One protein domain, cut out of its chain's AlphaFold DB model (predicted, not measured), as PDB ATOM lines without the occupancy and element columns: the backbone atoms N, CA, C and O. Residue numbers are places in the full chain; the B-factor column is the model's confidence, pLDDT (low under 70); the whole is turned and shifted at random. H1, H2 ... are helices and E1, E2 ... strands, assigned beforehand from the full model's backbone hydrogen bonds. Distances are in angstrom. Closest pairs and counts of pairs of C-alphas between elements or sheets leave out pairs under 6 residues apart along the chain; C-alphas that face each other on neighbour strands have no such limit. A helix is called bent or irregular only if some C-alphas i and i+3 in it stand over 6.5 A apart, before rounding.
ATOM      1  N   PRO A   8     -21.048  31.247 -73.251       72.62
ATOM      2  CA  PRO A   8     -19.871  30.778 -72.509       72.62
ATOM      3  C   PRO A   8     -18.908  31.900 -72.075       72.62
ATOM      4  O   PRO A   8     -18.254  31.801 -71.038       72.62
ATOM      5  N   GLY A   9     -18.823  32.991 -72.845       67.38
ATOM      6  CA  GLY A   9     -18.011  34.161 -72.502       67.38
ATOM      7  C   GLY A   9     -18.579  34.941 -71.316       67.38
ATOM      8  O   GLY A   9     -17.825  35.367 -70.441       67.38
ATOM      9  N   LEU A  10     -19.908  35.070 -71.239       67.25
ATOM     10  CA  LEU A  10     -20.592  35.723 -70.117       67.25
ATOM     11  C   LEU A  10     -20.455  34.907 -68.823       67.25
ATOM     12  O   LEU A  10     -20.133  35.462 -67.773       67.25
ATOM     13  N   GLU A  11     -20.603  33.582 -68.897       77.31
ATOM     14  CA  GLU A  11     -20.437  32.689 -67.741       77.31
ATOM     15  C   GLU A  11     -19.014  32.731 -67.166       77.31
ATOM     16  O   GLU A  11     -18.819  32.748 -65.943       77.31
ATOM     17  N   GLN A  12     -18.009  32.786 -68.043       77.44
ATOM     18  CA  GLN A  12     -16.610  32.918 -67.655       77.44
ATOM     19  C   GLN A  12     -16.346  34.268 -66.972       77.44
ATOM     20  O   GLN A  12     -15.721  34.299 -65.908       77.44
ATOM     21  N   MET A  13     -16.872  35.370 -67.521       73.94
ATOM     22  CA  MET A  13     -16.770  36.699 -66.907       73.94
ATOM     23  C   MET A  13     -17.421  36.740 -65.520       73.94
ATOM     24  O   MET A  13     -16.830  37.277 -64.580       73.94
ATOM     25  N   ASP A  14     -18.583  36.111 -65.345       85.62
ATOM     26  CA  ASP A  14     -19.253  36.005 -64.045       85.62
ATOM     27  C   ASP A  14     -18.456  35.159 -63.044       85.62
ATOM     28  O   ASP A  14     -18.405  35.454 -61.843       85.62
ATOM     29  N   ALA A  15     -17.815  34.083 -63.505       86.38
ATOM     30  CA  ALA A  15     -16.903  33.299 -62.680       86.38
ATOM     31  C   ALA A  15     -15.681  34.128 -62.252       86.38
ATOM     32  O   ALA A  15     -15.307  34.107 -61.075       86.38
ATOM     33  N   ASP A  16     -15.096  34.904 -63.163       89.38
ATOM     34  CA  ASP A  16     -13.958  35.777 -62.878       89.38
ATOM     35  C   ASP A  16     -14.317  36.930 -61.942       89.38
ATOM     36  O   ASP A  16     -13.586  37.182 -60.979       89.38
ATOM     37  N   ALA A  17     -15.477  37.557 -62.127       87.81
ATOM     38  CA  ALA A  17     -15.998  38.571 -61.219       87.81
ATOM     39  C   ALA A  17     -16.208  37.999 -59.808       87.81
ATOM     40  O   ALA A  17     -15.786  38.603 -58.816       87.81
ATOM     41  N   ARG A  18     -16.785  36.793 -59.690       87.06
ATOM     42  CA  ARG A  18     -16.932  36.100 -58.398       87.06
ATOM     43  C   ARG A  18     -15.577  35.804 -57.753       87.06
ATOM     44  O   ARG A  18     -15.400  36.088 -56.564       87.06
ATOM     45  N   ARG A  19     -14.601  35.309 -58.525       89.81
ATOM     46  CA  ARG A  19     -13.220  35.075 -58.062       89.81
ATOM     47  C   ARG A  19     -12.541  36.366 -57.604       89.81
ATOM     48  O   ARG A  19     -11.871  36.371 -56.573       89.81
ATOM     49  N   ALA A  20     -12.703  37.463 -58.339       91.00
ATOM     50  CA  ALA A  20     -12.137  38.762 -57.992       91.00
ATOM     51  C   ALA A  20     -12.725  39.304 -56.680       91.00
ATOM     52  O   ALA A  20     -11.971  39.680 -55.784       91.00
ATOM     53  N   ARG A  21     -14.056  39.260 -56.514       90.19
ATOM     54  CA  ARG A  21     -14.724  39.683 -55.270       90.19
ATOM     55  C   ARG A  21     -14.287  38.856 -54.062       90.19
ATOM     56  O   ARG A  21     -14.073  39.412 -52.987       90.19
ATOM     57  N   ARG A  22     -14.123  37.541 -54.239       91.19
ATOM     58  CA  ARG A  22     -13.590  36.646 -53.203       91.19
ATOM     59  C   ARG A  22     -12.178  37.050 -52.780       91.19
ATOM     60  O   ARG A  22     -11.945  37.259 -51.594       91.19
ATOM     61  N   ARG A  23     -11.273  37.249 -53.745       92.31
ATOM     62  CA  ARG A  23      -9.892  37.689 -53.479       92.31
ATOM     63  C   ARG A  23      -9.839  39.021 -52.728       92.31
ATOM     64  O   ARG A  23      -9.115  39.119 -51.746       92.31
ATOM     65  N   ARG A  24     -10.659  40.003 -53.118       92.25
ATOM     66  CA  ARG A  24     -10.745  41.300 -52.416       92.25
ATOM     67  C   ARG A  24     -11.171  41.152 -50.955       92.25
ATOM     68  O   ARG A  24     -10.610  41.811 -50.090       92.25
ATOM     69  N   ARG A  25     -12.142  40.280 -50.659       94.44
ATOM     70  CA  ARG A  25     -12.555  39.997 -49.272       94.44
ATOM     71  C   ARG A  25     -11.449  39.324 -48.464       94.44
ATOM     72  O   ARG A  25     -11.242  39.687 -47.313       94.44
ATOM     73  N   GLU A  26     -10.762  38.348 -49.051       94.31
ATOM     74  CA  GLU A  26      -9.631  37.673 -48.403       94.31
ATOM     75  C   GLU A  26      -8.494  38.647 -48.095       94.31
ATOM     76  O   GLU A  26      -7.920  38.599 -47.007       94.31
ATOM     77  N   GLU A  27      -8.197  39.547 -49.026       94.19
ATOM     78  CA  GLU A  27      -7.200  40.593 -48.853       94.19
ATOM     79  C   GLU A  27      -7.592  41.582 -47.748       94.19
ATOM     80  O   GLU A  27      -6.819  41.766 -46.808       94.19
ATOM     81  N   GLU A  28      -8.809  42.133 -47.794       95.31
ATOM     82  CA  GLU A  28      -9.327  43.048 -46.766       95.31
ATOM     83  C   GLU A  28      -9.291  42.393 -45.377       95.31
ATOM     84  O   GLU A  28      -8.828  42.992 -44.403       95.31
ATOM     85  N   TRP A  29      -9.725  41.131 -45.285       95.38
ATOM     86  CA  TRP A  29      -9.682  40.375 -44.040       95.38
ATOM     87  C   TRP A  29      -8.249  40.206 -43.535       95.38
ATOM     88  O   TRP A  29      -7.964  40.519 -42.381       95.38
ATOM     89  N   ARG A  30      -7.327  39.750 -44.392       94.56
ATOM     90  CA  ARG A  30      -5.920  39.541 -44.023       94.56
ATOM     91  C   ARG A  30      -5.270  40.826 -43.520       94.56
ATOM     92  O   ARG A  30      -4.524  40.778 -42.548       94.56
ATOM     93  N   GLN A  31      -5.540  41.948 -44.179       94.88
ATOM     94  CA  GLN A  31      -4.907  43.223 -43.859       94.88
ATOM     95  C   GLN A  31      -5.463  43.857 -42.582       94.88
ATOM     96  O   GLN A  31      -4.705  44.494 -41.853       94.88
ATOM     97  N   ARG A  32      -6.770  43.723 -42.310       95.12
ATOM     98  CA  ARG A  32      -7.436  44.545 -41.282       95.12
ATOM     99  C   ARG A  32      -8.143  43.784 -40.169       95.12
ATOM    100  O   ARG A  32      -8.530  44.420 -39.194       95.12
ATOM    101  N   ALA A  33      -8.285  42.457 -40.239       93.44
ATOM    102  CA  ALA A  33      -9.003  41.696 -39.208       93.44
ATOM    103  C   ALA A  33      -8.442  41.907 -37.793       93.44
ATOM    104  O   ALA A  33      -9.212  41.999 -36.842       93.44
ATOM    105  N   SER A  34      -7.118  42.013 -37.648       93.19
ATOM    106  CA  SER A  34      -6.460  42.220 -36.351       93.19
ATOM    107  C   SER A  34      -6.687  43.613 -35.755       93.19
ATOM    108  O   SER A  34      -6.575  43.768 -34.542       93.19
ATOM    109  N   ALA A  35      -7.025  44.612 -36.576       94.62
ATOM    110  CA  ALA A  35      -7.291  45.977 -36.123       94.62
ATOM    111  C   ALA A  35      -8.702  46.147 -35.534       94.62
ATOM    112  O   ALA A  35      -8.981  47.144 -34.868       94.62
ATOM    113  N   HIS A  36      -9.601  45.187 -35.770       94.19
ATOM    114  CA  HIS A  36     -10.978  45.256 -35.291       94.19
ATOM    115  C   HIS A  36     -11.097  44.737 -33.850       94.19
ATOM    116  O   HIS A  36     -10.725  43.594 -33.567       94.19
ATOM    117  N   PRO A  37     -11.637  45.539 -32.914       95.31
ATOM    118  CA  PRO A  37     -11.702  45.160 -31.509       95.31
ATOM    119  C   PRO A  37     -12.752  44.070 -31.273       95.31
ATOM    120  O   PRO A  37     -13.823  44.075 -31.873       95.31
ATOM    121  N   ARG A  38     -12.494  43.166 -30.323       96.25
ATOM    122  CA  ARG A  38     -13.454  42.115 -29.917       96.25
ATOM    123  C   ARG A  38     -14.605  42.629 -29.045       96.25
ATOM    124  O   ARG A  38     -15.519  41.882 -28.718       96.25
ATOM    125  N   THR A  39     -14.555  43.894 -28.656       96.81
ATOM    126  CA  THR A  39     -15.580  44.573 -27.861       96.81
ATOM    127  C   THR A  39     -15.947  45.881 -28.538       96.81
ATOM    128  O   THR A  39     -15.066  46.572 -29.056       96.81
ATOM    129  N   CYS A  40     -17.219  46.262 -28.492       94.75
ATOM    130  CA  CYS A  40     -17.652  47.571 -28.955       94.75
ATOM    131  C   CYS A  40     -16.890  48.671 -28.206       94.75
ATOM    132  O   CYS A  40     -16.817  48.675 -26.979       94.75
ATOM    133  N   THR A  41     -16.346  49.639 -28.937       92.44
ATOM    134  CA  THR A  41     -15.585  50.748 -28.347       92.44
ATOM    135  C   THR A  41     -16.456  51.706 -27.532       92.44
ATOM    136  O   THR A  41     -15.926  52.420 -26.685       92.44
ATOM    137  N   SER A  42     -17.778  51.698 -27.736       92.56
ATOM    138  CA  SER A  42     -18.721  52.557 -27.007       92.56
ATOM    139  C   SER A  42     -19.390  51.856 -25.835       92.56
ATOM    140  O   SER A  42     -19.236  52.298 -24.704       92.56
ATOM    141  N   CYS A  43     -20.113  50.761 -26.080       93.88
ATOM    142  CA  CYS A  43     -20.878  50.084 -25.030       93.88
ATOM    143  C   CYS A  43     -20.114  48.940 -24.351       93.88
ATOM    144  O   CYS A  43     -20.649  48.311 -23.446       93.88
ATOM    145  N   ARG A  44     -18.882  48.644 -24.792       95.44
ATOM    146  CA  ARG A  44     -18.007  47.575 -24.270       95.44
ATOM    147  C   ARG A  44     -18.543  46.145 -24.401       95.44
ATOM    148  O   ARG A  44     -17.824  45.217 -24.047       95.44
ATOM    149  N   ALA A  45     -19.730  45.946 -24.973       95.81
ATOM    150  CA  ALA A  45     -20.279  44.619 -25.233       95.81
ATOM    151  C   ALA A  45     -19.363  43.801 -26.167       95.81
ATOM    152  O   ALA A  45     -18.763  44.379 -27.083       95.81
ATOM    153  N   PRO A  46     -19.251  42.476 -25.972       96.88
ATOM    154  CA  PRO A  46     -18.502  41.610 -26.874       96.88
ATOM    155  C   PRO A  46     -19.160  41.584 -28.259       96.88
ATOM    156  O   PRO A  46     -20.388  41.545 -28.382       96.88
ATOM    157  N   ILE A  47     -18.336  41.628 -29.305       96.88
ATOM    158  CA  ILE A  47     -18.778  41.649 -30.701       96.88
ATOM    159  C   ILE A  47     -17.912  40.748 -31.574       96.88
ATOM    160  O   ILE A  47     -16.731  40.512 -31.310       96.88
ATOM    161  N   ARG A  48     -18.501  40.307 -32.683       96.12
ATOM    162  CA  ARG A  48     -17.802  39.622 -33.771       96.12
ATOM    163  C   ARG A  48     -17.816  40.471 -35.024       96.12
ATOM    164  O   ARG A  48     -18.705  41.291 -35.218       96.12
ATOM    165  N   TRP A  49     -16.853  40.226 -35.900       96.94
ATOM    166  CA  TRP A  49     -16.736  40.935 -37.164       96.94
ATOM    167  C   TRP A  49     -16.913  39.985 -38.339       96.94
ATOM    168  O   TRP A  49     -16.402  38.864 -38.337       96.94
ATOM    169  N   ALA A  50     -17.631  40.460 -39.348       97.38
ATOM    170  CA  ALA A  50     -17.778  39.809 -40.639       97.38
ATOM    171  C   ALA A  50     -17.705  40.857 -41.754       97.38
ATOM    172  O   ALA A  50     -18.007  42.031 -41.530       97.38
ATOM    173  N   LEU A  51     -17.329  40.439 -42.961       97.25
ATOM    174  CA  LEU A  51     -17.405  41.293 -44.147       97.25
ATOM    175  C   LEU A  51     -18.771  41.168 -44.814       97.25
ATOM    176  O   LEU A  51     -19.304  40.073 -44.939       97.25
ATOM    177  N   THR A  52     -19.349  42.261 -45.287       95.06
ATOM    178  CA  THR A  52     -20.583  42.222 -46.076       95.06
ATOM    179  C   THR A  52     -20.322  41.711 -47.495       95.06
ATOM    180  O   THR A  52     -19.188  41.650 -47.972       95.06
ATOM    181  N   GLN A  53     -21.401  41.378 -48.207       91.75
ATOM    182  CA  GLN A  53     -21.358  41.048 -49.638       91.75
ATOM    183  C   GLN A  53     -21.175  42.268 -50.563       91.75
ATOM    184  O   GLN A  53     -21.187  42.099 -51.782       91.75
ATOM    185  N   ALA A  54     -21.046  43.479 -50.012       90.56
ATOM    186  CA  ALA A  54     -20.851  44.687 -50.805       90.56
ATOM    187  C   ALA A  54     -19.530  44.643 -51.594       90.56
ATOM    188  O   ALA A  54     -18.601  43.912 -51.244       90.56
ATOM    189  N   ASP A  55     -19.452  45.448 -52.650       87.56
ATOM    190  CA  ASP A  55     -18.228  45.695 -53.410       87.56
ATOM    191  C   ASP A  55     -18.021  47.221 -53.483       87.56
ATOM    192  O   ASP A  55     -18.824  47.897 -54.130       87.56
ATOM    193  N   PRO A  56     -17.034  47.795 -52.765       90.50
ATOM    194  CA  PRO A  56     -16.058  47.114 -51.908       90.50
ATOM    195  C   PRO A  56     -16.685  46.498 -50.636       90.50
ATOM    196  O   PRO A  56     -17.708  46.997 -50.147       90.50
ATOM    197  N   PRO A  57     -16.080  45.430 -50.071       93.25
ATOM    198  CA  PRO A  57     -16.582  44.793 -48.859       93.25
ATOM    199  C   PRO A  57     -16.494  45.743 -47.665       93.25
ATOM    200  O   PRO A  57     -15.531  46.492 -47.514       93.25
ATOM    201  N   ARG A  58     -17.508  45.705 -46.796       94.25
ATOM    202  CA  ARG A  58     -17.557  46.525 -45.578       94.25
ATOM    203  C   ARG A  58     -17.553  45.647 -44.340       94.25
ATOM    204  O   ARG A  58     -18.123  44.562 -44.354       94.25
ATOM    205  N   TRP A  59     -16.962  46.135 -43.261       95.88
ATOM    206  CA  TRP A  59     -16.978  45.457 -41.969       95.88
ATOM    207  C   TRP A  59     -18.324  45.654 -41.272       95.88
ATOM    208  O   TRP A  59     -18.858  46.762 -41.233       95.88
ATOM    209  N   MET A  60     -18.874  44.575 -40.722       95.94
ATOM    210  CA  MET A  60     -20.125  44.573 -39.975       95.94
ATOM    211  C   MET A  60     -19.896  43.979 -38.579       95.94
ATOM    212  O   MET A  60     -19.497  42.814 -38.488       95.94
ATOM    213  N   PRO A  61     -20.176  44.738 -37.503       96.81
ATOM    214  CA  PRO A  61     -20.168  44.199 -36.156       96.81
ATOM    215  C   PRO A  61     -21.462  43.416 -35.906       96.81
ATOM    216  O   PRO A  61     -22.572  43.901 -36.152       96.81
ATOM    217  N   LEU A  62     -21.319  42.204 -35.391       97.19
ATOM    218  CA  LEU A  62     -22.392  41.308 -34.983       97.19
ATOM    219  C   LEU A  62     -22.344  41.125 -33.465       97.19
ATOM    220  O   LEU A  62     -21.277  41.257 -32.859       97.19
ATOM    221  N   ALA A  63     -23.486  40.808 -32.859       96.12
ATOM    222  CA  ALA A  63     -23.521  40.329 -31.479       96.12
ATOM    223  C   ALA A  63     -22.599  39.104 -31.306       96.12
ATOM    224  O   ALA A  63     -22.352  38.376 -32.267       96.12
ATOM    225  N   ASP A  64     -22.063  38.878 -30.104       95.69
ATOM    226  CA  ASP A  64     -21.176  37.728 -29.856       95.69
ATOM    227  C   ASP A  64     -21.924  36.390 -29.744       95.69
ATOM    228  O   ASP A  64     -21.344  35.326 -29.981       95.69
ATOM    229  N   THR A  65     -23.228  36.442 -29.479       94.50
ATOM    230  CA  THR A  65     -24.110  35.278 -29.457       94.50
ATOM    231  C   THR A  65     -25.028  35.241 -30.686       94.50
ATOM    232  O   THR A  65     -25.511  36.284 -31.140       94.50
ATOM    233  N   PRO A  66     -25.290  34.044 -31.241       94.56
ATOM    234  CA  PRO A  66     -26.333  33.858 -32.239       94.56
ATOM    235  C   PRO A  66     -27.716  34.242 -31.707       94.56
ATOM    236  O   PRO A  66     -28.024  34.027 -30.538       94.56
ATOM    237  N   ASP A  67     -28.570  34.709 -32.608       94.25
ATOM    238  CA  ASP A  67     -29.990  34.950 -32.370       94.25
ATOM    239  C   ASP A  67     -30.796  34.301 -33.505       94.25
ATOM    240  O   ASP A  67     -30.643  34.722 -34.656       94.25
ATOM    241  N   PRO A  68     -31.663  33.311 -33.221       91.75
ATOM    242  CA  PRO A  68     -32.539  32.694 -34.214       91.75
ATOM    243  C   PRO A  68     -33.432  33.681 -34.984       91.75
ATOM    244  O   PRO A  68     -33.753  33.416 -36.142       91.75
ATOM    245  N   ALA A  69     -33.805  34.816 -34.384       91.25
ATOM    246  CA  ALA A  69     -34.577  35.875 -35.039       91.25
ATOM    247  C   ALA A  69     -33.698  36.858 -35.838       91.25
ATOM    248  O   ALA A  69     -34.203  37.742 -36.532       91.25
ATOM    249  N   GLY A  70     -32.374  36.695 -35.779       93.50
ATOM    250  CA  GLY A  70     -31.408  37.576 -36.413       93.50
ATOM    251  C   GLY A  70     -31.527  37.607 -37.947       93.50
ATOM    252  O   GLY A  70     -31.713  36.568 -38.597       93.50
ATOM    253  N   PRO A  71     -31.367  38.785 -38.578       95.31
ATOM    254  CA  PRO A  71     -31.444  38.912 -40.031       95.31
ATOM    255  C   PRO A  71     -30.166  38.449 -40.743       95.31
ATOM    256  O   PRO A  71     -30.169  38.313 -41.965       95.31
ATOM    257  N   VAL A  72     -29.058  38.235 -40.023       96.44
ATOM    258  CA  VAL A  72     -27.756  37.937 -40.633       96.44
ATOM    259  C   VAL A  72     -27.411  36.462 -40.506       96.44
ATOM    260  O   VAL A  72     -27.467  35.898 -39.422       96.44
ATOM    261  N   VAL A  73     -26.960  35.853 -41.597       96.44
ATOM    262  CA  VAL A  73     -26.259  34.564 -41.573       96.44
ATOM    263  C   VAL A  73     -24.798  34.806 -41.912       96.44
ATOM    264  O   VAL A  73     -24.486  35.530 -42.857       96.44
ATOM    265  N   VAL A  74     -23.892  34.180 -41.166       95.00
ATOM    266  CA  VAL A  74     -22.460  34.224 -41.472       95.00
ATOM    267  C   VAL A  74     -22.078  32.979 -42.262       95.00
ATOM    268  O   VAL A  74     -22.278  31.850 -41.814       95.00
ATOM    269  N   ILE A  75     -21.526  33.188 -43.452       92.12
ATOM    270  CA  ILE A  75     -21.037  32.136 -44.342       92.12
ATOM    271  C   ILE A  75     -19.527  32.286 -44.464       92.12
ATOM    272  O   ILE A  75     -19.034  33.388 -44.684       92.12
ATOM    273  N   ARG A  76     -18.782  31.185 -44.346       89.69
ATOM    274  CA  ARG A  76     -17.349  31.204 -44.642       89.69
ATOM    275  C   ARG A  76     -17.125  31.192 -46.150       89.69
ATOM    276  O   ARG A  76     -17.544  30.257 -46.825       89.69
ATOM    277  N   ASP A  77     -16.455  32.220 -46.652       86.94
ATOM    278  CA  ASP A  77     -15.877  32.260 -47.994       86.94
ATOM    279  C   ASP A  77     -14.360  32.061 -47.849       86.94
ATOM    280  O   ASP A  77     -13.619  32.985 -47.508       86.94
ATOM    281  N   GLY A  78     -13.907  30.806 -47.960       85.00
ATOM    282  CA  GLY A  78     -12.571  30.412 -47.505       85.00
ATOM    283  C   GLY A  78     -12.408  30.600 -45.991       85.00
ATOM    284  O   GLY A  78     -13.167  30.041 -45.198       85.00
ATOM    285  N   ALA A  79     -11.419  31.399 -45.584       86.00
ATOM    286  CA  ALA A  79     -11.185  31.745 -44.177       86.00
ATOM    287  C   ALA A  79     -11.986  32.973 -43.702       86.00
ATOM    288  O   ALA A  79     -11.969  33.287 -42.512       86.00
ATOM    289  N   VAL A  80     -12.687  33.661 -44.608       94.69
ATOM    290  CA  VAL A  80     -13.352  34.933 -44.322       94.69
ATOM    291  C   VAL A  80     -14.793  34.697 -43.866       94.69
ATOM    292  O   VAL A  80     -15.567  34.089 -44.610       94.69
ATOM    293  N   PRO A  81     -15.211  35.186 -42.688       95.75
ATOM    294  CA  PRO A  81     -16.619  35.238 -42.324       95.75
ATOM    295  C   PRO A  81     -17.317  36.361 -43.100       95.75
ATOM    296  O   PRO A  81     -16.995  37.542 -42.955       95.75
ATOM    297  N   VAL A  82     -18.295  35.986 -43.920       96.06
ATOM    298  CA  VAL A  82     -19.075  36.902 -44.754       96.06
ATOM    299  C   VAL A  82     -20.512  36.969 -44.242       96.06
ATOM    300  O   VAL A  82     -21.180  35.944 -44.108       96.06
ATOM    301  N   ALA A  83     -20.994  38.174 -43.959       96.25
ATOM    302  CA  ALA A  83     -22.347  38.468 -43.517       96.25
ATOM    303  C   ALA A  83     -23.314  38.539 -44.707       96.25
ATOM    304  O   ALA A  83     -23.185  39.375 -45.610       96.25
ATOM    305  N   TYR A  84     -24.325  37.677 -44.667       94.69
ATOM    306  CA  TYR A  84     -25.461  37.672 -45.574       94.69
ATOM    307  C   TYR A  84     -26.671  38.238 -44.846       94.69
ATOM    308  O   TYR A  84     -27.116  37.655 -43.862       94.69
ATOM    309  N   ILE A  85     -27.178  39.377 -45.316       93.06
ATOM    310  CA  ILE A  85     -28.339  40.057 -44.734       93.06
ATOM    311  C   ILE A  85     -29.592  39.526 -45.422       93.06
ATOM    312  O   ILE A  85     -29.665  39.554 -46.648       93.06
ATOM    313  N   ASN A  86     -30.556  39.054 -44.635       91.06
ATOM    314  CA  ASN A  86     -31.814  38.468 -45.096       91.06
ATOM    315  C   ASN A  86     -31.632  37.477 -46.261       91.06
ATOM    316  O   ASN A  86     -32.265  37.629 -47.307       91.06
ATOM    317  N   PRO A  87     -30.746  36.469 -46.124       88.94
ATOM    318  CA  PRO A  87     -30.538  35.511 -47.194       88.94
ATOM    319  C   PRO A  87     -31.809  34.683 -47.433       88.94
ATOM    320  O   PRO A  87     -32.563  34.420 -46.489       88.94
ATOM    321  N   PRO A  88     -32.028  34.208 -48.672       87.12
ATOM    322  CA  PRO A  88     -33.137  33.311 -48.974       87.12
ATOM    323  C   PRO A  88     -33.038  32.032 -48.135       87.12
ATOM    324  O   PRO A  88     -31.933  31.561 -47.858       87.12
ATOM    325  N   SER A  89     -34.179  31.423 -47.791       82.69
ATOM    326  CA  SER A  89     -34.257  30.281 -46.862       82.69
ATOM    327  C   SER A  89     -33.269  29.164 -47.198       82.69
ATOM    328  O   SER A  89     -32.565  28.694 -46.313       82.69
ATOM    329  N   ARG A  90     -33.098  28.834 -48.488       84.81
ATOM    330  CA  ARG A  90     -32.128  27.829 -48.968       84.81
ATOM    331  C   ARG A  90     -30.680  28.061 -48.505       84.81
ATOM    332  O   ARG A  90     -29.929  27.109 -48.353       84.81
ATOM    333  N   GLN A  91     -30.275  29.318 -48.311       79.06
ATOM    334  CA  GLN A  91     -28.939  29.692 -47.834       79.06
ATOM    335  C   GLN A  91     -28.873  29.799 -46.303       79.06
ATOM    336  O   GLN A  91     -27.776  29.808 -45.748       79.06
ATOM    337  N   ALA A  92     -30.023  29.883 -45.630       82.38
ATOM    338  CA  ALA A  92     -30.142  30.038 -44.182       82.38
ATOM    339  C   ALA A  92     -30.436  28.722 -43.441       82.38
ATOM    340  O   ALA A  92     -30.170  28.638 -42.243       82.38
ATOM    341  N   THR A  93     -30.982  27.705 -44.117       86.31
ATOM    342  CA  THR A  93     -31.359  26.425 -43.499       86.31
ATOM    343  C   THR A  93     -30.180  25.787 -42.760       86.31
ATOM    344  O   THR A  93     -29.091  25.641 -43.317       86.31
ATOM    345  N   GLY A  94     -30.403  25.417 -41.495       87.38
ATOM    346  CA  GLY A  94     -29.398  24.785 -40.632       87.38
ATOM    347  C   GLY A  94     -28.272  25.714 -40.167       87.38
ATOM    348  O   GLY A  94     -27.311  25.241 -39.565       87.38
ATOM    349  N   ARG A  95     -28.353  27.024 -40.440       89.81
ATOM    350  CA  ARG A  95     -27.316  27.990 -40.059       89.81
ATOM    351  C   ARG A  95     -27.765  28.879 -38.917       89.81
ATOM    352  O   ARG A  95     -28.908  29.321 -38.852       89.81
ATOM    353  N   LEU A  96     -26.804  29.188 -38.054       93.56
ATOM    354  CA  LEU A  96     -26.984  30.164 -36.994       93.56
ATOM    355  C   LEU A  96     -27.200  31.555 -37.590       93.56
ATOM    356  O   LEU A  96     -26.486  31.985 -38.506       93.56
ATOM    357  N   ARG A  97     -28.187  32.245 -37.031       95.12
ATOM    358  CA  ARG A  97     -28.501  33.636 -37.326       95.12
ATOM    359  C   ARG A  97     -27.877  34.544 -36.278       95.12
ATOM    360  O   ARG A  97     -27.562  34.117 -35.172       95.12
ATOM    361  N   TRP A  98     -27.648  35.787 -36.665       96.69
ATOM    362  CA  TRP A  98     -26.939  36.786 -35.882       96.69
ATOM    363  C   TRP A  98     -27.652  38.125 -36.003       96.69
ATOM    364  O   TRP A  98     -28.197  38.464 -37.062       96.69
ATOM    365  N   ARG A  99     -27.603  38.916 -34.931       96.50
ATOM    366  CA  ARG A  99     -28.015  40.319 -34.977       96.50
ATOM    367  C   ARG A  99     -26.824  41.212 -35.297       96.50
ATOM    368  O   ARG A  99     -25.738  41.012 -34.745       96.50
ATOM    369  N   PRO A 100     -27.010  42.233 -36.145       96.00
ATOM    370  CA  PRO A 100     -26.075  43.339 -36.214       96.00
ATOM    371  C   PRO A 100     -26.007  44.056 -34.864       96.00
ATOM    372  O   PRO A 100     -27.037  44.451 -34.320       96.00
ATOM    373  N   HIS A 101     -24.803  44.285 -34.346       95.44
ATOM    374  CA  HIS A 101     -24.633  44.849 -33.006       95.44
ATOM    375  C   HIS A 101     -25.222  46.265 -32.863       95.44
ATOM    376  O   HIS A 101     -25.652  46.662 -31.785       95.44
ATOM    377  N   TRP A 102     -25.295  47.034 -33.952       90.88
ATOM    378  CA  TRP A 102     -25.882  48.377 -33.942       90.88
ATOM    379  C   TRP A 102     -27.383  48.404 -33.612       90.88
ATOM    380  O   TRP A 102     -27.908  49.482 -33.357       90.88
ATOM    381  N   GLN A 103     -28.075  47.260 -33.607       92.31
ATOM    382  CA  GLN A 103     -29.459  47.187 -33.128       92.31
ATOM    383  C   GLN A 103     -29.556  47.212 -31.598       92.31
ATOM    384  O   GLN A 103     -30.552  47.695 -31.072       92.31
ATOM    385  N   ASP A 104     -28.525  46.726 -30.906       88.56
ATOM    386  CA  ASP A 104     -28.514  46.566 -29.445       88.56
ATOM    387  C   ASP A 104     -27.557  47.544 -28.752       88.56
ATOM    388  O   ASP A 104     -27.560  47.684 -27.531       88.56
ATOM    389  N   CYS A 105     -26.709  48.232 -29.519       92.81
ATOM    390  CA  CYS A 105     -25.788  49.210 -28.966       92.81
ATOM    391  C   CYS A 105     -26.542  50.491 -28.555       92.81
ATOM    392  O   CYS A 105     -27.079  51.177 -29.429       92.81
ATOM    393  N   PRO A 106     -26.507  50.904 -27.271       92.62
ATOM    394  CA  PRO A 106     -27.175  52.128 -26.811       92.62
ATOM    395  C   PRO A 106     -26.602  53.396 -27.462       92.62
ATOM    396  O   PRO A 106     -27.273  54.420 -27.548       92.62
ATOM    397  N   SER A 107     -25.365  53.333 -27.965       90.06
ATOM    398  CA  SER A 107     -24.699  54.434 -28.667       90.06
ATOM    399  C   SER A 107     -24.841  54.362 -30.192       90.06
ATOM    400  O   SER A 107     -24.199  55.139 -30.893       90.06
ATOM    401  N   ALA A 108     -25.646  53.443 -30.742       85.25
ATOM    402  CA  ALA A 108     -25.736  53.223 -32.190       85.25
ATOM    403  C   ALA A 108     -26.126  54.481 -32.979       85.25
ATOM    404  O   ALA A 108     -25.589  54.725 -34.058       85.25
ATOM    405  N   GLU A 109     -27.039  55.289 -32.440       81.44
ATOM    406  CA  GLU A 109     -27.484  56.527 -33.085       81.44
ATOM    407  C   GLU A 109     -26.354  57.566 -33.174       81.44
ATOM    408  O   GLU A 109     -26.220  58.248 -34.186       81.44
ATOM    409  N   GLN A 110     -25.483  57.637 -32.162       80.19
ATOM    410  CA  GLN A 110     -24.326  58.540 -32.171       80.19
ATOM    411  C   GLN A 110     -23.327  58.169 -33.273       80.19
ATOM    412  O   GLN A 110     -22.714  59.056 -33.859       80.19
ATOM    413  N   HIS A 111     -23.183  56.876 -33.581       77.38
ATOM    414  CA  HIS A 111     -22.322  56.395 -34.670       77.38
ATOM    415  C   HIS A 111     -22.915  56.617 -36.055       77.38
ATOM    416  O   HIS A 111     -22.165  56.770 -37.008       77.38
ATOM    417  N   ARG A 112     -24.247  56.633 -36.182       76.56
ATOM    418  CA  ARG A 112     -24.920  56.879 -37.468       76.56
ATOM    419  C   ARG A 112     -24.880  58.344 -37.906       76.56
ATOM    420  O   ARG A 112     -25.013  58.606 -39.094       76.56
ATOM    421  N   ARG A 113     -24.740  59.277 -36.961       77.94
ATOM    422  CA  ARG A 113     -24.755  60.731 -37.209       77.94
ATOM    423  C   ARG A 113     -23.365  61.362 -37.363       77.94
ATOM    424  O   ARG A 113     -23.286  62.581 -37.482       77.94
ATOM    425  N   ARG A 114     -22.296  60.566 -37.300       60.28
ATOM    426  CA  ARG A 114     -20.913  60.995 -37.553       60.28
ATOM    427  C   ARG A 114     -20.530  60.689 -38.991       60.28
ATOM    428  O   ARG A 114     -19.786  61.512 -39.557       60.28
TER     429      ARG A 114
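This is residues 8 to 114 of the 114 residues of an uncharacterized protein of Frankia sp. BMG5.30 (UniProt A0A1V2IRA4). A small, strongly twisted sheet of two hairpins side by side, E1 with E2 and E3 with E4, makes the body; the long helix H1 crosses it, packing on it with residues 22 to 33, while residues 8 to 20 of H1 stick out as a free arm. The short helix H2 sits at the E3 edge, and a long link leads from it to the short helix H3, well away from the sheet. The printed part has 107 residues with three named helices and four named strands, in the order H1 E1 E2 E3 E4 H2 H3; the sheet's order is E2 E1 E4 E3, mixed, and the class is mixed, helices and strands. The whole is only just compact, close to loose, with a radius of gyration of the C-alphas of 15.3 A, and it is elongated, spanning 51 by 31 by 26 A.

The inner strands E1, residues 47 to 52, and E4, residues 80 to 85, are parallel neighbours, with N 83 and O 51 at 2.7 A. E2, residues 59 to 63, is an edge strand and forms an antiparallel hairpin with E1 at 141 degrees, with N 60 and O 50 at 2.8 A. The pairing of E1 is staggered, with E2 over residues 47 to 51 and with E4 over 51 to 52. The other edge strand, E3, residues 72 to 77, forms an antiparallel hairpin with E4 at 147 degrees, with N 82 and O 75 at 2.8 A. Residues 72 to 73 of E3 also pair antiparallel with residues 97 to 98. H1, residues 8 to 35, is on the sheet in two layers, a helix on one face of a sheet, at a height over the sheet of 7.3 A. It lies over E1 and E4 and runs across the strands, at 70 degrees to E4 on the local plane; the closest C-alphas of H1 and E4, those of Glu 26 and Val 80, are 6.2 A apart. H1 has a kink of 32 degrees near residue 29 and is irregular, with C-alphas 31 and 34 7.7 A apart. H2, residues 89 to 92, only grazes the sheet with residues 91 to 92; its closest C-alpha pair with E3 is Ala 92 and Val 73, 6.5 A. H3, residues 108 to 112, is not on the sheet and is apart from H1 and H2. In H3 every O i to N i+4 pair is within hydrogen-bond range, in H1 22 of 24 are, and H2 is too short for such a pair.

H1 begins at C-alpha 8 (-19.871, 30.778, -72.509) and is 41.4 A long. E1 measures 15.5 A, E2 13.4 A, E3 15.1 A and E4 15.8 A. E4 ends at C-alpha 85 (-28.339, 40.057, -44.734). H2 and H3 are short; H3 ends at C-alpha 112 (-24.920, 56.879, -37.468).

The C-alphas of Pro 8 and Cys 43 are the two farthest apart, 51.3 A. The links from H1 to E1 and from H2 to H3 are long, with 11 and 15 residues. The printed part has no cut; residues 9 to 10 and 114 are under 70 in pLDDT.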